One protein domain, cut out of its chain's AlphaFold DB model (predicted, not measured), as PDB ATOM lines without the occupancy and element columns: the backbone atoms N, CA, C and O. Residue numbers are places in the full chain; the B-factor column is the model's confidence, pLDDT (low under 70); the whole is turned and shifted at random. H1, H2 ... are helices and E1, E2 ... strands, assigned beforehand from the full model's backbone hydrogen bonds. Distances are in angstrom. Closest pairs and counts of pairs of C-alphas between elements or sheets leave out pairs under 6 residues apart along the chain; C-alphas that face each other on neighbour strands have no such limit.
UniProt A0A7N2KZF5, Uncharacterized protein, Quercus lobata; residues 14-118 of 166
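This is residues 14 to 118 of the 166 residues of an uncharacterized protein of Quercus lobata (UniProt A0A7N2KZF5). This elongated model has little regular structure: two hairpins make a small antiparallel sheet, order E1 E2 E4 E5, at one end, and loops with separate helices H1 and H2 make the other. The 105 printed residues have E1, E2, E3, H1, E4, E5, H2, mixed helices and strands. It is only just loose, close to compact: radius of gyration of the C-alphas 15.6 A, spans 48, 28 and 20 A.

In the hairpin of E1, residues 23 to 25, and E2, residues 30 to 34, find N 25 and O 30 within hydrogen-bond range, 2.8 A. Between E2 and E4, residues 73 to 78, find N 31 and O 77, 2.8 A. In hairpin E4 and E5, residues 84 to 89, find N 76 and O 86, 2.9 A. H1, residues 43 to 52, with every O i to N i+4 pair within range, is apart from H2, residues 98 to 101, too short for one.

Find E1 beginning at C-alpha 23, (5.458, 81.061, -25.580). E3, residues 38 to 40, pairs with no named strand. H2 ends at C-alpha 101, (-5.230, 51.995, -32.757).

The printed part has no cut. H1 to E4 is a long link; its residues 54 to 59 stand free, and pLDDT is under 70 at 58 to 60.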
ATOM      1  N   GLY A  14       5.983  58.859 -21.881       95.56
ATOM      2  CA  GLY A  14       5.162  59.780 -22.672       95.56
ATOM      3  C   GLY A  14       5.271  61.213 -22.155       95.56
ATOM      4  O   GLY A  14       6.377  61.666 -21.853       95.56
ATOM      5  N   ALA A  15       4.145  61.929 -22.092       96.25
ATOM      6  CA  ALA A  15       4.064  63.355 -21.762       96.25
ATOM      7  C   ALA A  15       5.048  64.214 -22.572       96.25
ATOM      8  O   ALA A  15       5.690  65.135 -22.053       96.25
ATOM      9  N   ALA A  16       5.200  63.865 -23.850       96.31
ATOM     10  CA  ALA A  16       6.142  64.504 -24.755       96.31
ATOM     11  C   ALA A  16       5.779  65.977 -24.983       96.31
ATOM     12  O   ALA A  16       4.612  66.347 -24.997       96.31
ATOM     13  N   ILE A  17       6.779  66.829 -25.186       96.44
ATOM     14  CA  ILE A  17       6.562  68.233 -25.546       96.44
ATOM     15  C   ILE A  17       6.746  68.337 -27.058       96.44
ATOM     16  O   ILE A  17       7.874  68.372 -27.547       96.44
ATOM     17  N   TRP A  18       5.636  68.335 -27.797       92.00
ATOM     18  CA  TRP A  18       5.637  68.362 -29.265       92.00
ATOM     19  C   TRP A  18       5.665  69.775 -29.848       92.00
ATOM     20  O   TRP A  18       6.224  69.998 -30.925       92.00
ATOM     21  N   GLY A  19       5.077  70.735 -29.131       89.19
ATOM     22  CA  GLY A  19       5.008  72.128 -29.547       89.19
ATOM     23  C   GLY A  19       6.399  72.741 -29.713       89.19
ATOM     24  O   GLY A  19       7.109  72.968 -28.736       89.19
ATOM     25  N   SER A  20       6.780  73.050 -30.952       88.00
ATOM     26  CA  SER A  20       8.129  73.536 -31.293       88.00
ATOM     27  C   SER A  20       8.389  75.009 -30.942       88.00
ATOM     28  O   SER A  20       9.522  75.475 -31.051       88.00
ATOM     29  N   SER A  21       7.363  75.744 -30.506       93.50
ATOM     30  CA  SER A  21       7.420  77.186 -30.247       93.50
ATOM     31  C   SER A  21       6.792  77.555 -28.893       93.50
ATOM     32  O   SER A  21       5.694  78.116 -28.869       93.50
ATOM     33  N   PRO A  22       7.441  77.238 -27.756       94.88
ATOM     34  CA  PRO A  22       6.934  77.630 -26.443       94.88
ATOM     35  C   PRO A  22       6.804  79.154 -26.335       94.88
ATOM     36  O   PRO A  22       7.702  79.898 -26.736       94.88
ATOM     37  N   SER A  23       5.692  79.627 -25.771       97.06
ATOM     38  CA  SER A  23       5.458  81.061 -25.580       97.06
ATOM     39  C   SER A  23       6.173  81.575 -24.327       97.06
ATOM     40  O   SER A  23       6.188  80.900 -23.298       97.06
ATOM     41  N   ILE A  24       6.736  82.786 -24.382       97.75
ATOM     42  CA  ILE A  24       7.544  83.366 -23.296       97.75
ATOM     43  C   ILE A  24       6.926  84.684 -22.807       97.75
ATOM     44  O   ILE A  24       6.792  85.643 -23.566       97.75
ATOM     45  N   ASP A  25       6.605  84.758 -21.513       97.75
ATOM     46  CA  ASP A  25       6.136  85.963 -20.818       97.75
ATOM     47  C   ASP A  25       7.266  86.528 -19.956       97.75
ATOM     48  O   ASP A  25       7.471  86.113 -18.814       97.75
ATOM     49  N   ILE A  26       8.020  87.471 -20.526       97.56
ATOM     50  CA  ILE A  26       9.174  88.093 -19.862       97.56
ATOM     51  C   ILE A  26       8.770  88.800 -18.554       97.56
ATOM     52  O   ILE A  26       9.433  88.552 -17.546       97.56
ATOM     53  N   PRO A  27       7.702  89.631 -18.502       96.38
ATOM     54  CA  PRO A  27       7.270  90.261 -17.251       96.38
ATOM     55  C   PRO A  27       6.987  89.274 -16.114       96.38
ATOM     56  O   PRO A  27       7.354  89.546 -14.973       96.38
ATOM     57  N   ARG A  28       6.354  88.132 -16.416       97.19
ATOM     58  CA  ARG A  28       6.070  87.082 -15.419       97.19
ATOM     59  C   ARG A  28       7.226  86.115 -15.197       97.19
ATOM     60  O   ARG A  28       7.175  85.333 -14.254       97.19
ATOM     61  N   LYS A  29       8.248  86.156 -16.053       98.31
ATOM     62  CA  LYS A  29       9.300  85.139 -16.140       98.31
ATOM     63  C   LYS A  29       8.718  83.732 -16.299       98.31
ATOM     64  O   LYS A  29       9.149  82.805 -15.619       98.31
ATOM     65  N   HIS A  30       7.731  83.583 -17.178       98.50
ATOM     66  CA  HIS A  30       7.115  82.291 -17.478       98.50
ATOM     67  C   HIS A  30       7.456  81.828 -18.899       98.50
ATOM     68  O   HIS A  30       7.457  82.627 -19.835       98.50
ATOM     69  N   VAL A  31       7.682  80.526 -19.058       98.19
ATOM     70  CA  VAL A  31       7.675  79.812 -20.341       98.19
ATOM     71  C   VAL A  31       6.489  78.860 -20.332       98.19
ATOM     72  O   VAL A  31       6.376  78.041 -19.421       98.19
ATOM     73  N   TYR A  32       5.611  78.962 -21.325       98.44
ATOM     74  CA  TYR A  32       4.443  78.096 -21.441       98.44
ATOM     75  C   TYR A  32       4.706  76.952 -22.415       98.44
ATOM     76  O   TYR A  32       5.121  77.171 -23.556       98.44
ATOM     77  N   ILE A  33       4.428  75.736 -21.956       98.25
ATOM     78  CA  ILE A  33       4.500  74.496 -22.733       98.25
ATOM     79  C   ILE A  33       3.214  73.698 -22.538       98.25
ATOM     80  O   ILE A  33       2.486  73.916 -21.566       98.25
ATOM     81  N   ALA A  34       2.965  72.755 -23.438       97.94
ATOM     82  CA  ALA A  34       1.967  71.722 -23.237       97.94
ATOM     83  C   ALA A  34       2.577  70.338 -23.455       97.94
ATOM     84  O   ALA A  34       3.611  70.205 -24.121       97.94
ATOM     85  N   THR A  35       1.966  69.330 -22.845       97.94
ATOM     86  CA  THR A  35       2.458  67.952 -22.853       97.94
ATOM     87  C   THR A  35       1.479  67.000 -23.514       97.94
ATOM     88  O   THR A  35       0.265  67.180 -23.431       97.94
ATOM     89  N   GLY A  36       2.056  65.962 -24.104       97.12
ATOM     90  CA  GLY A  36       1.370  64.854 -24.734       97.12
ATOM     91  C   GLY A  36       0.713  63.883 -23.742       97.12
ATOM     92  O   GLY A  36       0.847  64.046 -22.522       97.12
ATOM     93  N   ASN A  37       0.135  62.815 -24.286       96.00
ATOM     94  CA  ASN A  37      -0.429  61.693 -23.540       96.00
ATOM     95  C   ASN A  37       0.672  60.770 -22.994       96.00
ATOM     96  O   ASN A  37       1.859  60.900 -23.318       96.00
ATOM     97  N   LEU A  38       0.284  59.779 -22.191       95.88
ATOM     98  CA  LEU A  38       1.185  58.737 -21.698       95.88
ATOM     99  C   LEU A  38       1.283  57.561 -22.676       95.88
ATOM    100  O   LEU A  38       0.357  57.266 -23.422       95.88
ATOM    101  N   TYR A  39       2.398  56.836 -22.633       93.75
ATOM    102  CA  TYR A  39       2.619  55.584 -23.375       93.75
ATOM    103  C   TYR A  39       2.616  54.365 -22.459       93.75
ATOM    104  O   TYR A  39       2.285  53.259 -22.883       93.75
ATOM    105  N   SER A  40       2.985  54.564 -21.198       93.62
ATOM    106  CA  SER A  40       2.924  53.554 -20.149       93.62
ATOM    107  C   SER A  40       2.656  54.216 -18.809       93.62
ATOM    108  O   SER A  40       2.951  55.397 -18.612       93.62
ATOM    109  N   VAL A  41       2.107  53.429 -17.891       94.44
ATOM    110  CA  VAL A  41       1.820  53.827 -16.516       94.44
ATOM    111  C   VAL A  41       2.212  52.701 -15.560       94.44
ATOM    112  O   VAL A  41       2.180  51.533 -15.964       94.44
ATOM    113  N   PRO A  42       2.515  53.026 -14.293       94.81
ATOM    114  CA  PRO A  42       2.731  52.044 -13.241       94.81
ATOM    115  C   PRO A  42       1.559  51.059 -13.066       94.81
ATOM    116  O   PRO A  42       0.400  51.325 -13.414       94.81
ATOM    117  N   LEU A  43       1.838  49.899 -12.465       93.19
ATOM    118  CA  LEU A  43       0.833  48.844 -12.283       93.19
ATOM    119  C   LEU A  43      -0.345  49.281 -11.392       93.19
ATOM    120  O   LEU A  43      -1.484  48.917 -11.672       93.19
ATOM    121  N   ASN A  44      -0.101  50.064 -10.336       93.12
ATOM    122  CA  ASN A  44      -1.166  50.590  -9.469       93.12
ATOM    123  C   ASN A  44      -2.147  51.475 -10.251       93.12
ATOM    124  O   ASN A  44      -3.353  51.376 -10.039       93.12
ATOM    125  N   VAL A  45      -1.635  52.285 -11.177       94.12
ATOM    126  CA  VAL A  45      -2.418  53.216 -11.997       94.12
ATOM    127  C   VAL A  45      -3.240  52.462 -13.039       94.12
ATOM    128  O   VAL A  45      -4.450  52.654 -13.122       94.12
ATOM    129  N   SER A  46      -2.632  51.515 -13.761       92.94
ATOM    130  CA  SER A  46      -3.375  50.689 -14.730       92.94
ATOM    131  C   SER A  46      -4.450  49.818 -14.065       92.94
ATOM    132  O   SER A  46      -5.547  49.663 -14.602       92.94
ATOM    133  N   GLN A  47      -4.185  49.277 -12.870       93.50
ATOM    134  CA  GLN A  47      -5.186  48.542 -12.093       93.50
ATOM    135  C   GLN A  47      -6.289  49.443 -11.536       93.50
ATOM    136  O   GLN A  47      -7.432  48.995 -11.432       93.50
ATOM    137  N   CYS A  48      -5.961  50.679 -11.150       92.56
ATOM    138  CA  CYS A  48      -6.951  51.679 -10.764       92.56
ATOM    139  C   CYS A  48      -7.899  51.947 -11.937       92.56
ATOM    140  O   CYS A  48      -9.104  51.734 -11.797       92.56
ATOM    141  N   GLN A  49      -7.350  52.245 -13.118       92.31
ATOM    142  CA  GLN A  49      -8.152  52.533 -14.305       92.31
ATOM    143  C   GLN A  49      -9.044  51.352 -14.702       92.31
ATOM    144  O   GLN A  49     -10.233  51.508 -14.969       92.31
ATOM    145  N   ALA A  50      -8.506  50.129 -14.684       91.19
ATOM    146  CA  ALA A  50      -9.286  48.931 -14.984       91.19
ATOM    147  C   ALA A  50     -10.467  48.726 -14.016       91.19
ATOM    148  O   ALA A  50     -11.488  48.148 -14.395       91.19
ATOM    149  N   LYS A  51     -10.356  49.187 -12.762       91.44
ATOM    150  CA  LYS A  51     -11.472  49.166 -11.807       91.44
ATOM    151  C   LYS A  51     -12.495  50.247 -12.123       91.44
ATOM    152  O   LYS A  51     -13.681  49.940 -12.067       91.44
ATOM    153  N   GLU A  52     -12.066  51.463 -12.450       89.69
ATOM    154  CA  GLU A  52     -12.973  52.552 -12.839       89.69
ATOM    155  C   GLU A  52     -13.763  52.212 -14.108       89.69
ATOM    156  O   GLU A  52     -14.972  52.417 -14.144       89.69
ATOM    157  N   ASN A  53     -13.141  51.550 -15.088       88.56
ATOM    158  CA  ASN A  53     -13.816  51.087 -16.308       88.56
ATOM    159  C   ASN A  53     -14.979  50.110 -16.056       88.56
ATOM    160  O   ASN A  53     -15.855  49.959 -16.903       88.56
ATOM    161  N   ASN A  54     -14.978  49.418 -14.914       87.12
ATOM    162  CA  ASN A  54     -16.053  48.508 -14.515       87.12
ATOM    163  C   ASN A  54     -17.145  49.206 -13.683       87.12
ATOM    164  O   ASN A  54     -18.093  48.550 -13.245       87.12
ATOM    165  N   GLN A  55     -17.018  50.511 -13.434       84.69
ATOM    166  CA  GLN A  55     -18.008  51.309 -12.719       84.69
ATOM    167  C   GLN A  55     -18.940  52.017 -13.704       84.69
ATOM    168  O   GLN A  55     -18.559  52.416 -14.798       84.69
ATOM    169  N   THR A  56     -20.196  52.181 -13.300       77.38
ATOM    170  CA  THR A  56     -21.218  52.895 -14.083       77.38
ATOM    171  C   THR A  56     -21.324  54.373 -13.720       77.38
ATOM    172  O   THR A  56     -22.012  55.123 -14.410       77.38
ATOM    173  N   VAL A  57     -20.666  54.792 -12.636       74.31
ATOM    174  CA  VAL A  57     -20.648  56.175 -12.160       74.31
ATOM    175  C   VAL A  57     -19.234  56.718 -12.343       74.31
ATOM    176  O   VAL A  57     -18.314  56.157 -11.751       74.31
ATOM    177  N   PRO A  58     -19.048  57.791 -13.133       68.62
ATOM    178  CA  PRO A  58     -17.754  58.445 -13.259       68.62
ATOM    179  C   PRO A  58     -17.271  58.981 -11.909       68.62
ATOM    180  O   PRO A  58     -18.022  59.639 -11.181       68.62
ATOM    181  N   THR A  59     -16.011  58.725 -11.587       65.25
ATOM    182  CA  THR A  59     -15.295  59.342 -10.472       65.25
ATOM    183  C   THR A  59     -14.728  60.686 -10.930       65.25
ATOM    184  O   THR A  59     -14.044  60.790 -11.946       65.25
ATOM    185  N   HIS A  60     -15.046  61.751 -10.192       66.12
ATOM    186  CA  HIS A  60     -14.475  63.078 -10.415       66.12
ATOM    187  C   HIS A  60     -13.972  63.665  -9.089       66.12
ATOM    188  O   HIS A  60     -14.757  63.749  -8.138       66.12
ATOM    189  N   PRO A  61     -12.705  64.114  -9.012       70.06
ATOM    190  CA  PRO A  61     -11.651  63.987 -10.032       70.06
ATOM    191  C   PRO A  61     -11.240  62.522 -10.284       70.06
ATOM    192  O   PRO A  61     -11.531  61.657  -9.456       70.06
ATOM    193  N   ASP A  62     -10.594  62.266 -11.426       75.31
ATOM    194  CA  ASP A  62     -10.042  60.953 -11.791       75.31
ATOM    195  C   ASP A  62      -9.041  60.512 -10.709       75.31
ATOM    196  O   ASP A  62      -8.068  61.215 -10.419       75.31
ATOM    197  N   GLN A  63      -9.330  59.394 -10.039       81.81
ATOM    198  CA  GLN A  63      -8.556  58.950  -8.876       81.81
ATOM    199  C   GLN A  63      -7.259  58.250  -9.277       81.81
ATOM    200  O   GLN A  63      -6.396  58.018  -8.427       81.81
ATOM    201  N   CYS A  64      -7.132  57.887 -10.551       87.12
ATOM    202  CA  CYS A  64      -6.035  57.089 -11.063       87.12
ATOM    203  C   CYS A  64      -4.869  57.943 -11.561       87.12
ATOM    204  O   CYS A  64      -3.856  57.402 -12.006       87.12
ATOM    205  N   ILE A  65      -4.978  59.268 -11.455       88.06
ATOM    206  CA  ILE A  65      -3.956  60.200 -11.913       88.06
ATOM    207  C   ILE A  65      -3.193  60.777 -10.726       88.06
ATOM    208  O   ILE A  65      -3.751  61.413  -9.831       88.06
ATOM    209  N   GLU A  66      -1.885  60.539 -10.722       89.75
ATOM    210  CA  GLU A  66      -1.001  61.015  -9.666       89.75
ATOM    211  C   GLU A  66      -0.675  62.512  -9.846       89.75
ATOM    212  O   GLU A  66      -0.437  62.948 -10.973       89.75
ATOM    213  N   PRO A  67      -0.602  63.313  -8.762       87.00
ATOM    214  CA  PRO A  67      -0.419  64.765  -8.860       87.00
ATOM    215  C   PRO A  67       0.841  65.219  -9.605       87.00
ATOM    216  O   PRO A  67       0.809  66.248 -10.277       87.00
ATOM    217  N   ASP A  68       1.932  64.458  -9.491       91.19
ATOM    218  CA  ASP A  68       3.235  64.778 -10.091       91.19
ATOM    219  C   ASP A  68       3.358  64.280 -11.548       91.19
ATOM    220  O   ASP A  68       4.409  64.407 -12.183       91.19
ATOM    221  N   ASN A  69       2.286  63.695 -12.094       94.12
ATOM    222  CA  ASN A  69       2.202  63.262 -13.479       94.12
ATOM    223  C   ASN A  69       1.510  64.330 -14.334       94.12
ATOM    224  O   ASN A  69       0.289  64.425 -14.385       94.12
ATOM    225  N   HIS A  70       2.310  65.123 -15.041       96.31
ATOM    226  CA  HIS A  70       1.825  66.241 -15.845       96.31
ATOM    227  C   HIS A  70       1.776  65.876 -17.335       96.31
ATOM    228  O   HIS A  70       2.498  66.472 -18.138       96.31
ATOM    229  N   PHE A  71       0.992  64.858 -17.688       96.25
ATOM    230  CA  PHE A  71       0.568  64.583 -19.068       96.25
ATOM    231  C   PHE A  71      -0.671  65.423 -19.408       96.25
ATOM    232  O   PHE A  71      -1.279  65.983 -18.497       96.25
ATOM    233  N   ASP A  72      -1.001  65.592 -20.691       96.50
ATOM    234  CA  ASP A  72      -2.176  66.359 -21.157       96.50
ATOM    235  C   ASP A  72      -2.392  67.684 -20.412       96.50
ATOM    236  O   ASP A  72      -3.490  68.054 -19.996       96.50
ATOM    237  N   SER A  73      -1.298  68.399 -20.174       97.19
ATOM    238  CA  SER A  73      -1.261  69.551 -19.290       97.19
ATOM    239  C   SER A  73      -0.759  70.770 -20.038       97.19
ATOM    240  O   SER A  73       0.109  70.663 -20.903       97.19
ATOM    241  N   ILE A  74      -1.238  71.945 -19.637       98.19
ATOM    242  CA  ILE A  74      -0.574  73.223 -19.914       98.19
ATOM    243  C   ILE A  74       0.221  73.601 -18.669       98.19
ATOM    244  O   ILE A  74      -0.294  73.537 -17.551       98.19
ATOM    245  N   LEU A  75       1.477  74.002 -18.852       98.12
ATOM    246  CA  LEU A  75       2.385  74.310 -17.754       98.12
ATOM    247  C   LEU A  75       3.039  75.669 -17.950       98.12
ATOM    248  O   LEU A  75       3.399  76.035 -19.068       98.12
ATOM    249  N   ALA A  76       3.267  76.364 -16.839       98.50
ATOM    250  CA  ALA A  76       4.189  77.484 -16.769       98.50
ATOM    251  C   ALA A  76       5.460  77.062 -16.040       98.50
ATOM    252  O   ALA A  76       5.427  76.648 -14.878       98.50
ATOM    253  N   LEU A  77       6.587  77.215 -16.720       98.38
ATOM    254  CA  LEU A  77       7.914  77.049 -16.149       98.38
ATOM    255  C   LEU A  77       8.495  78.416 -15.811       98.38
ATOM    256  O   LEU A  77       8.306  79.384 -16.543       98.38
ATOM    257  N   ASP A  78       9.234  78.491 -14.717       98.50
ATOM    258  CA  ASP A  78      10.070  79.634 -14.387       98.50
ATOM    259  C   ASP A  78      11.168  79.795 -15.452       98.50
ATOM    260  O   ASP A  78      11.908  78.854 -15.732       98.50
ATOM    261  N   LEU A  79      11.260  80.982 -16.050       98.31
ATOM    262  CA  LEU A  79      12.140  81.269 -17.189       98.31
ATOM    263  C   LEU A  79      13.626  81.065 -16.866       98.31
ATOM    264  O   LEU A  79      14.390  80.685 -17.748       98.31
ATOM    265  N   ASP A  80      14.030  81.311 -15.620       98.19
ATOM    266  CA  ASP A  80      15.433  81.247 -15.214       98.19
ATOM    267  C   ASP A  80      15.828  79.829 -14.761       98.19
ATOM    268  O   ASP A  80      16.920  79.353 -15.065       98.19
ATOM    269  N   SER A  81      14.954  79.149 -14.011       98.12
ATOM    270  CA  SER A  81      15.267  77.867 -13.360       98.12
ATOM    271  C   SER A  81      14.650  76.635 -14.020       98.12
ATOM    272  O   SER A  81      15.027  75.515 -13.675       98.12
ATOM    273  N   GLY A  82      13.669  76.811 -14.907       96.75
ATOM    274  CA  GLY A  82      12.901  75.724 -15.519       96.75
ATOM    275  C   GLY A  82      11.936  75.004 -14.567       96.75
ATOM    276  O   GLY A  82      11.288  74.042 -14.974       96.75
ATOM    277  N   LYS A  83      11.816  75.439 -13.306       97.44
ATOM    278  CA  LYS A  83      10.902  74.833 -12.323       97.44
ATOM    279  C   LYS A  83       9.445  75.134 -12.656       97.44
ATOM    280  O   LYS A  83       9.132  76.230 -13.110       97.44
ATOM    281  N   ILE A  84       8.546  74.209 -12.332       97.75
ATOM    282  CA  ILE A  84       7.098  74.430 -12.451       97.75
ATOM    283  C   ILE A  84       6.685  75.595 -11.552       97.75
ATOM    284  O   ILE A  84       6.971  75.590 -10.354       97.75
ATOM    285  N   LYS A  85       5.984  76.572 -12.119       98.12
ATOM    286  CA  LYS A  85       5.256  77.599 -11.366       98.12
ATOM    287  C   LYS A  85       3.830  77.157 -11.095       98.12
ATOM    288  O   LYS A  85       3.350  77.276  -9.973       98.12
ATOM    289  N   TRP A  86       3.183  76.650 -12.134       98.00
ATOM    290  CA  TRP A  86       1.860  76.053 -12.086       98.00
ATOM    291  C   TRP A  86       1.690  75.111 -13.280       98.00
ATOM    292  O   TRP A  86       2.397  75.219 -14.287       98.00
ATOM    293  N   TYR A  87       0.738  74.195 -13.164       97.12
ATOM    294  CA  TYR A  87       0.262  73.355 -14.256       97.12
ATOM    295  C   TYR A  87      -1.250  73.183 -14.126       97.12
ATOM    296  O   TYR A  87      -1.806  73.338 -13.038       97.12
ATOM    297  N   HIS A  88      -1.902  72.869 -15.237       96.81
ATOM    298  CA  HIS A  88      -3.294  72.449 -15.254       96.81
ATOM    299  C   HIS A  88      -3.414  71.247 -16.179       96.81
ATOM    300  O   HIS A  88      -3.173  71.369 -17.381       96.81
ATOM    301  N   GLN A  89      -3.753  70.101 -15.600       95.19
ATOM    302  CA  GLN A  89      -4.045  68.893 -16.351       95.19
ATOM    303  C   GLN A  89      -5.465  68.974 -16.904       95.19
ATOM    304  O   GLN A  89      -6.391  69.368 -16.193       95.19
ATOM    305  N   LEU A  90      -5.624  68.641 -18.179       93.94
ATOM    306  CA  LEU A  90      -6.863  68.806 -18.922       93.94
ATOM    307  C   LEU A  90      -7.233  67.470 -19.560       93.94
ATOM    308  O   LEU A  90      -6.497  66.945 -20.384       93.94
ATOM    309  N   GLY A  91      -8.383  66.924 -19.172       88.19
ATOM    310  CA  GLY A  91      -8.784  65.566 -19.539       88.19
ATOM    311  C   GLY A  91      -8.640  64.585 -18.374       88.19
ATOM    312  O   GLY A  91      -8.537  64.989 -17.216       88.19
ATOM    313  N   GLY A  92      -8.700  63.295 -18.690       89.25
ATOM    314  CA  GLY A  92      -8.573  62.190 -17.735       89.25
ATOM    315  C   GLY A  92      -7.475  61.229 -18.174       89.25
ATOM    316  O   GLY A  92      -6.578  61.622 -18.912       89.25
ATOM    317  N   TYR A  93      -7.549  59.975 -17.738       91.81
ATOM    318  CA  TYR A  93      -6.607  58.935 -18.143       91.81
ATOM    319  C   TYR A  93      -6.434  58.847 -19.673       91.81
ATOM    320  O   TYR A  93      -7.370  58.494 -20.395       91.81
ATOM    321  N   ASP A  94      -5.218  59.124 -20.155       93.56
ATOM    322  CA  ASP A  94      -4.847  59.016 -21.568       93.56
ATOM    323  C   ASP A  94      -3.521  58.268 -21.726       93.56
ATOM    324  O   ASP A  94      -2.426  58.814 -21.543       93.56
ATOM    325  N   VAL A  95      -3.632  56.978 -22.047       94.56
ATOM    326  CA  VAL A  95      -2.489  56.125 -22.372       94.56
ATOM    327  C   VAL A  95      -2.668  55.583 -23.781       94.56
ATOM    328  O   VAL A  95      -3.354  54.582 -23.991       94.56
ATOM    329  N   TRP A  96      -2.016  56.234 -24.739       94.00
ATOM    330  CA  TRP A  96      -2.175  55.980 -26.166       94.00
ATOM    331  C   TRP A  96      -0.826  55.867 -26.883       94.00
ATOM    332  O   TRP A  96       0.106  56.635 -26.669       94.00
ATOM    333  N   PHE A  97      -0.706  54.918 -27.803       91.25
ATOM    334  CA  PHE A  97       0.372  54.899 -28.794       91.25
ATOM    335  C   PHE A  97      -0.110  54.193 -30.058       91.25
ATOM    336  O   PHE A  97      -1.014  53.359 -30.007       91.25
ATOM    337  N   LEU A  98       0.524  54.487 -31.197       88.94
ATOM    338  CA  LEU A  98       0.054  54.102 -32.535       88.94
ATOM    339  C   LEU A  98      -0.326  52.617 -32.684       88.94
ATOM    340  O   LEU A  98      -1.286  52.287 -33.382       88.94
ATOM    341  N   ALA A  99       0.404  51.710 -32.029       89.06
ATOM    342  CA  ALA A  99       0.125  50.275 -32.102       89.06
ATOM    343  C   ALA A  99      -1.229  49.883 -31.471       89.06
ATOM    344  O   ALA A  99      -1.787  48.849 -31.830       89.06
ATOM    345  N   CYS A 100      -1.789  50.724 -30.598       89.12
ATOM    346  CA  CYS A 100      -3.082  50.524 -29.943       89.12
ATOM    347  C   CYS A 100      -4.267  51.183 -30.653       89.12
ATOM    348  O   CYS A 100      -5.375  51.176 -30.122       89.12
ATOM    349  N   ASN A 101      -4.092  51.648 -31.895       86.88
ATOM    350  CA  ASN A 101      -5.230  51.995 -32.757       86.88
ATOM    351  C   ASN A 101      -6.160  50.798 -33.010       86.88
ATOM    352  O   ASN A 101      -7.366  50.968 -33.170       86.88
ATOM    353  N   ASN A 102      -5.611  49.579 -33.027       87.12
ATOM    354  CA  ASN A 102      -6.403  48.360 -32.932       87.12
ATOM    355  C   ASN A 102      -6.308  47.821 -31.502       87.12
ATOM    356  O   ASN A 102      -5.300  47.218 -31.141       87.12
ATOM    357  N   LEU A 103      -7.372  47.993 -30.714       83.19
ATOM    358  CA  LEU A 103      -7.450  47.524 -29.323       83.19
ATOM    359  C   LEU A 103      -7.383  45.993 -29.173       83.19
ATOM    360  O   LEU A 103      -7.193  45.497 -28.069       83.19
ATOM    361  N   SER A 104      -7.505  45.235 -30.270       85.31
ATOM    362  CA  SER A 104      -7.263  43.782 -30.270       85.31
ATOM    363  C   SER A 104      -5.770  43.437 -30.271       85.31
ATOM    364  O   SER A 104      -5.412  42.265 -30.151       85.31
ATOM    365  N   THR A 105      -4.893  44.428 -30.451       86.56
ATOM    366  CA  THR A 105      -3.445  44.232 -30.392       86.56
ATOM    367  C   THR A 105      -3.054  43.837 -28.965       86.56
ATOM    368  O   THR A 105      -3.471  44.499 -28.010       86.56
ATOM    369  N   PRO A 106      -2.260  42.766 -28.781       85.31
ATOM    370  CA  PRO A 106      -1.809  42.364 -27.456       85.31
ATOM    371  C   PRO A 106      -1.055  43.490 -26.739       85.31
ATOM    372  O   PRO A 106      -0.306  44.237 -27.365       85.31
ATOM    373  N   ASN A 107      -1.187  43.534 -25.411       85.00
ATOM    374  CA  ASN A 107      -0.494  44.471 -24.516       85.00
ATOM    375  C   ASN A 107      -0.920  45.944 -24.623       85.00
ATOM    376  O   ASN A 107      -0.203  46.813 -24.128       85.00
ATOM    377  N   CYS A 108      -2.074  46.240 -25.222       89.19
ATOM    378  CA  CYS A 108      -2.623  47.585 -25.135       89.19
ATOM    379  C   CYS A 108      -3.103  47.915 -23.713       89.19
ATOM    380  O   CYS A 108      -3.625  47.028 -23.025       89.19
ATOM    381  N   PRO A 109      -2.926  49.170 -23.259       87.75
ATOM    382  CA  PRO A 109      -3.424  49.617 -21.966       87.75
ATOM    383  C   PRO A 109      -4.929  49.394 -21.836       87.75
ATOM    384  O   PRO A 109      -5.670  49.392 -22.822       87.75
ATOM    385  N   SER A 110      -5.393  49.247 -20.594       84.38
ATOM    386  CA  SER A 110      -6.824  49.387 -20.325       84.38
ATOM    387  C   SER A 110      -7.249  50.784 -20.762       84.38
ATOM    388  O   SER A 110      -6.551  51.745 -20.447       84.38
ATOM    389  N   GLY A 111      -8.353  50.876 -21.506       81.69
ATOM    390  CA  GLY A 111      -8.880  52.161 -21.955       81.69
ATOM    391  C   GLY A 111      -9.296  53.077 -20.789       81.69
ATOM    392  O   GLY A 111      -9.216  52.659 -19.634       81.69
ATOM    393  N   PRO A 112      -9.795  54.288 -21.069       86.88
ATOM    394  CA  PRO A 112     -10.055  54.828 -22.404       86.88
ATOM    395  C   PRO A 112      -8.761  55.081 -23.197       86.88
ATOM    396  O   PRO A 112      -7.684  55.190 -22.625       86.88
ATOM    397  N   ASN A 113      -8.871  55.124 -24.529       87.00
ATOM    398  CA  ASN A 113      -7.746  55.355 -25.445       87.00
ATOM    399  C   ASN A 113      -8.002  56.619 -26.294       87.00
ATOM    400  O   ASN A 113      -8.253  56.485 -27.495       87.00
ATOM    401  N   PRO A 114      -8.099  57.812 -25.670       91.00
ATOM    402  CA  PRO A 114      -8.665  58.985 -26.323       91.00
ATOM    403  C   PRO A 114      -7.709  59.701 -27.288       91.00
ATOM    404  O   PRO A 114      -8.223  60.302 -28.229       91.00
ATOM    405  N   ASP A 115      -6.381  59.636 -27.094       93.12
ATOM    406  CA  ASP A 115      -5.403  60.470 -27.830       93.12
ATOM    407  C   ASP A 115      -5.804  61.956 -27.784       93.12
ATOM    408  O   ASP A 115      -5.964  62.623 -28.807       93.12
ATOM    409  N   ALA A 116      -6.076  62.454 -26.578       94.25
ATOM    410  CA  ALA A 116      -6.617  63.780 -26.290       94.25
ATOM    411  C   ALA A 116      -5.529  64.813 -25.971       94.25
ATOM    412  O   ALA A 116      -5.813  65.871 -25.404       94.25
ATOM    413  N   ASP A 117      -4.294  64.536 -26.359       95.00
ATOM    414  CA  ASP A 117      -3.143  65.289 -25.914       95.00
ATOM    415  C   ASP A 117      -2.914  66.614 -26.643       95.00
ATOM    416  O   ASP A 117      -3.587  66.974 -27.619       95.00
ATOM    417  N   PHE A 118      -1.936  67.374 -26.150       96.56
ATOM    418  CA  PHE A 118      -1.494  68.601 -26.795       96.56
ATOM    419  C   PHE A 118      -0.330  68.336 -27.752       96.56
ATOM    420  O   PHE A 118       0.812  68.118 -27.346       96.56
TER     421      PHE A 118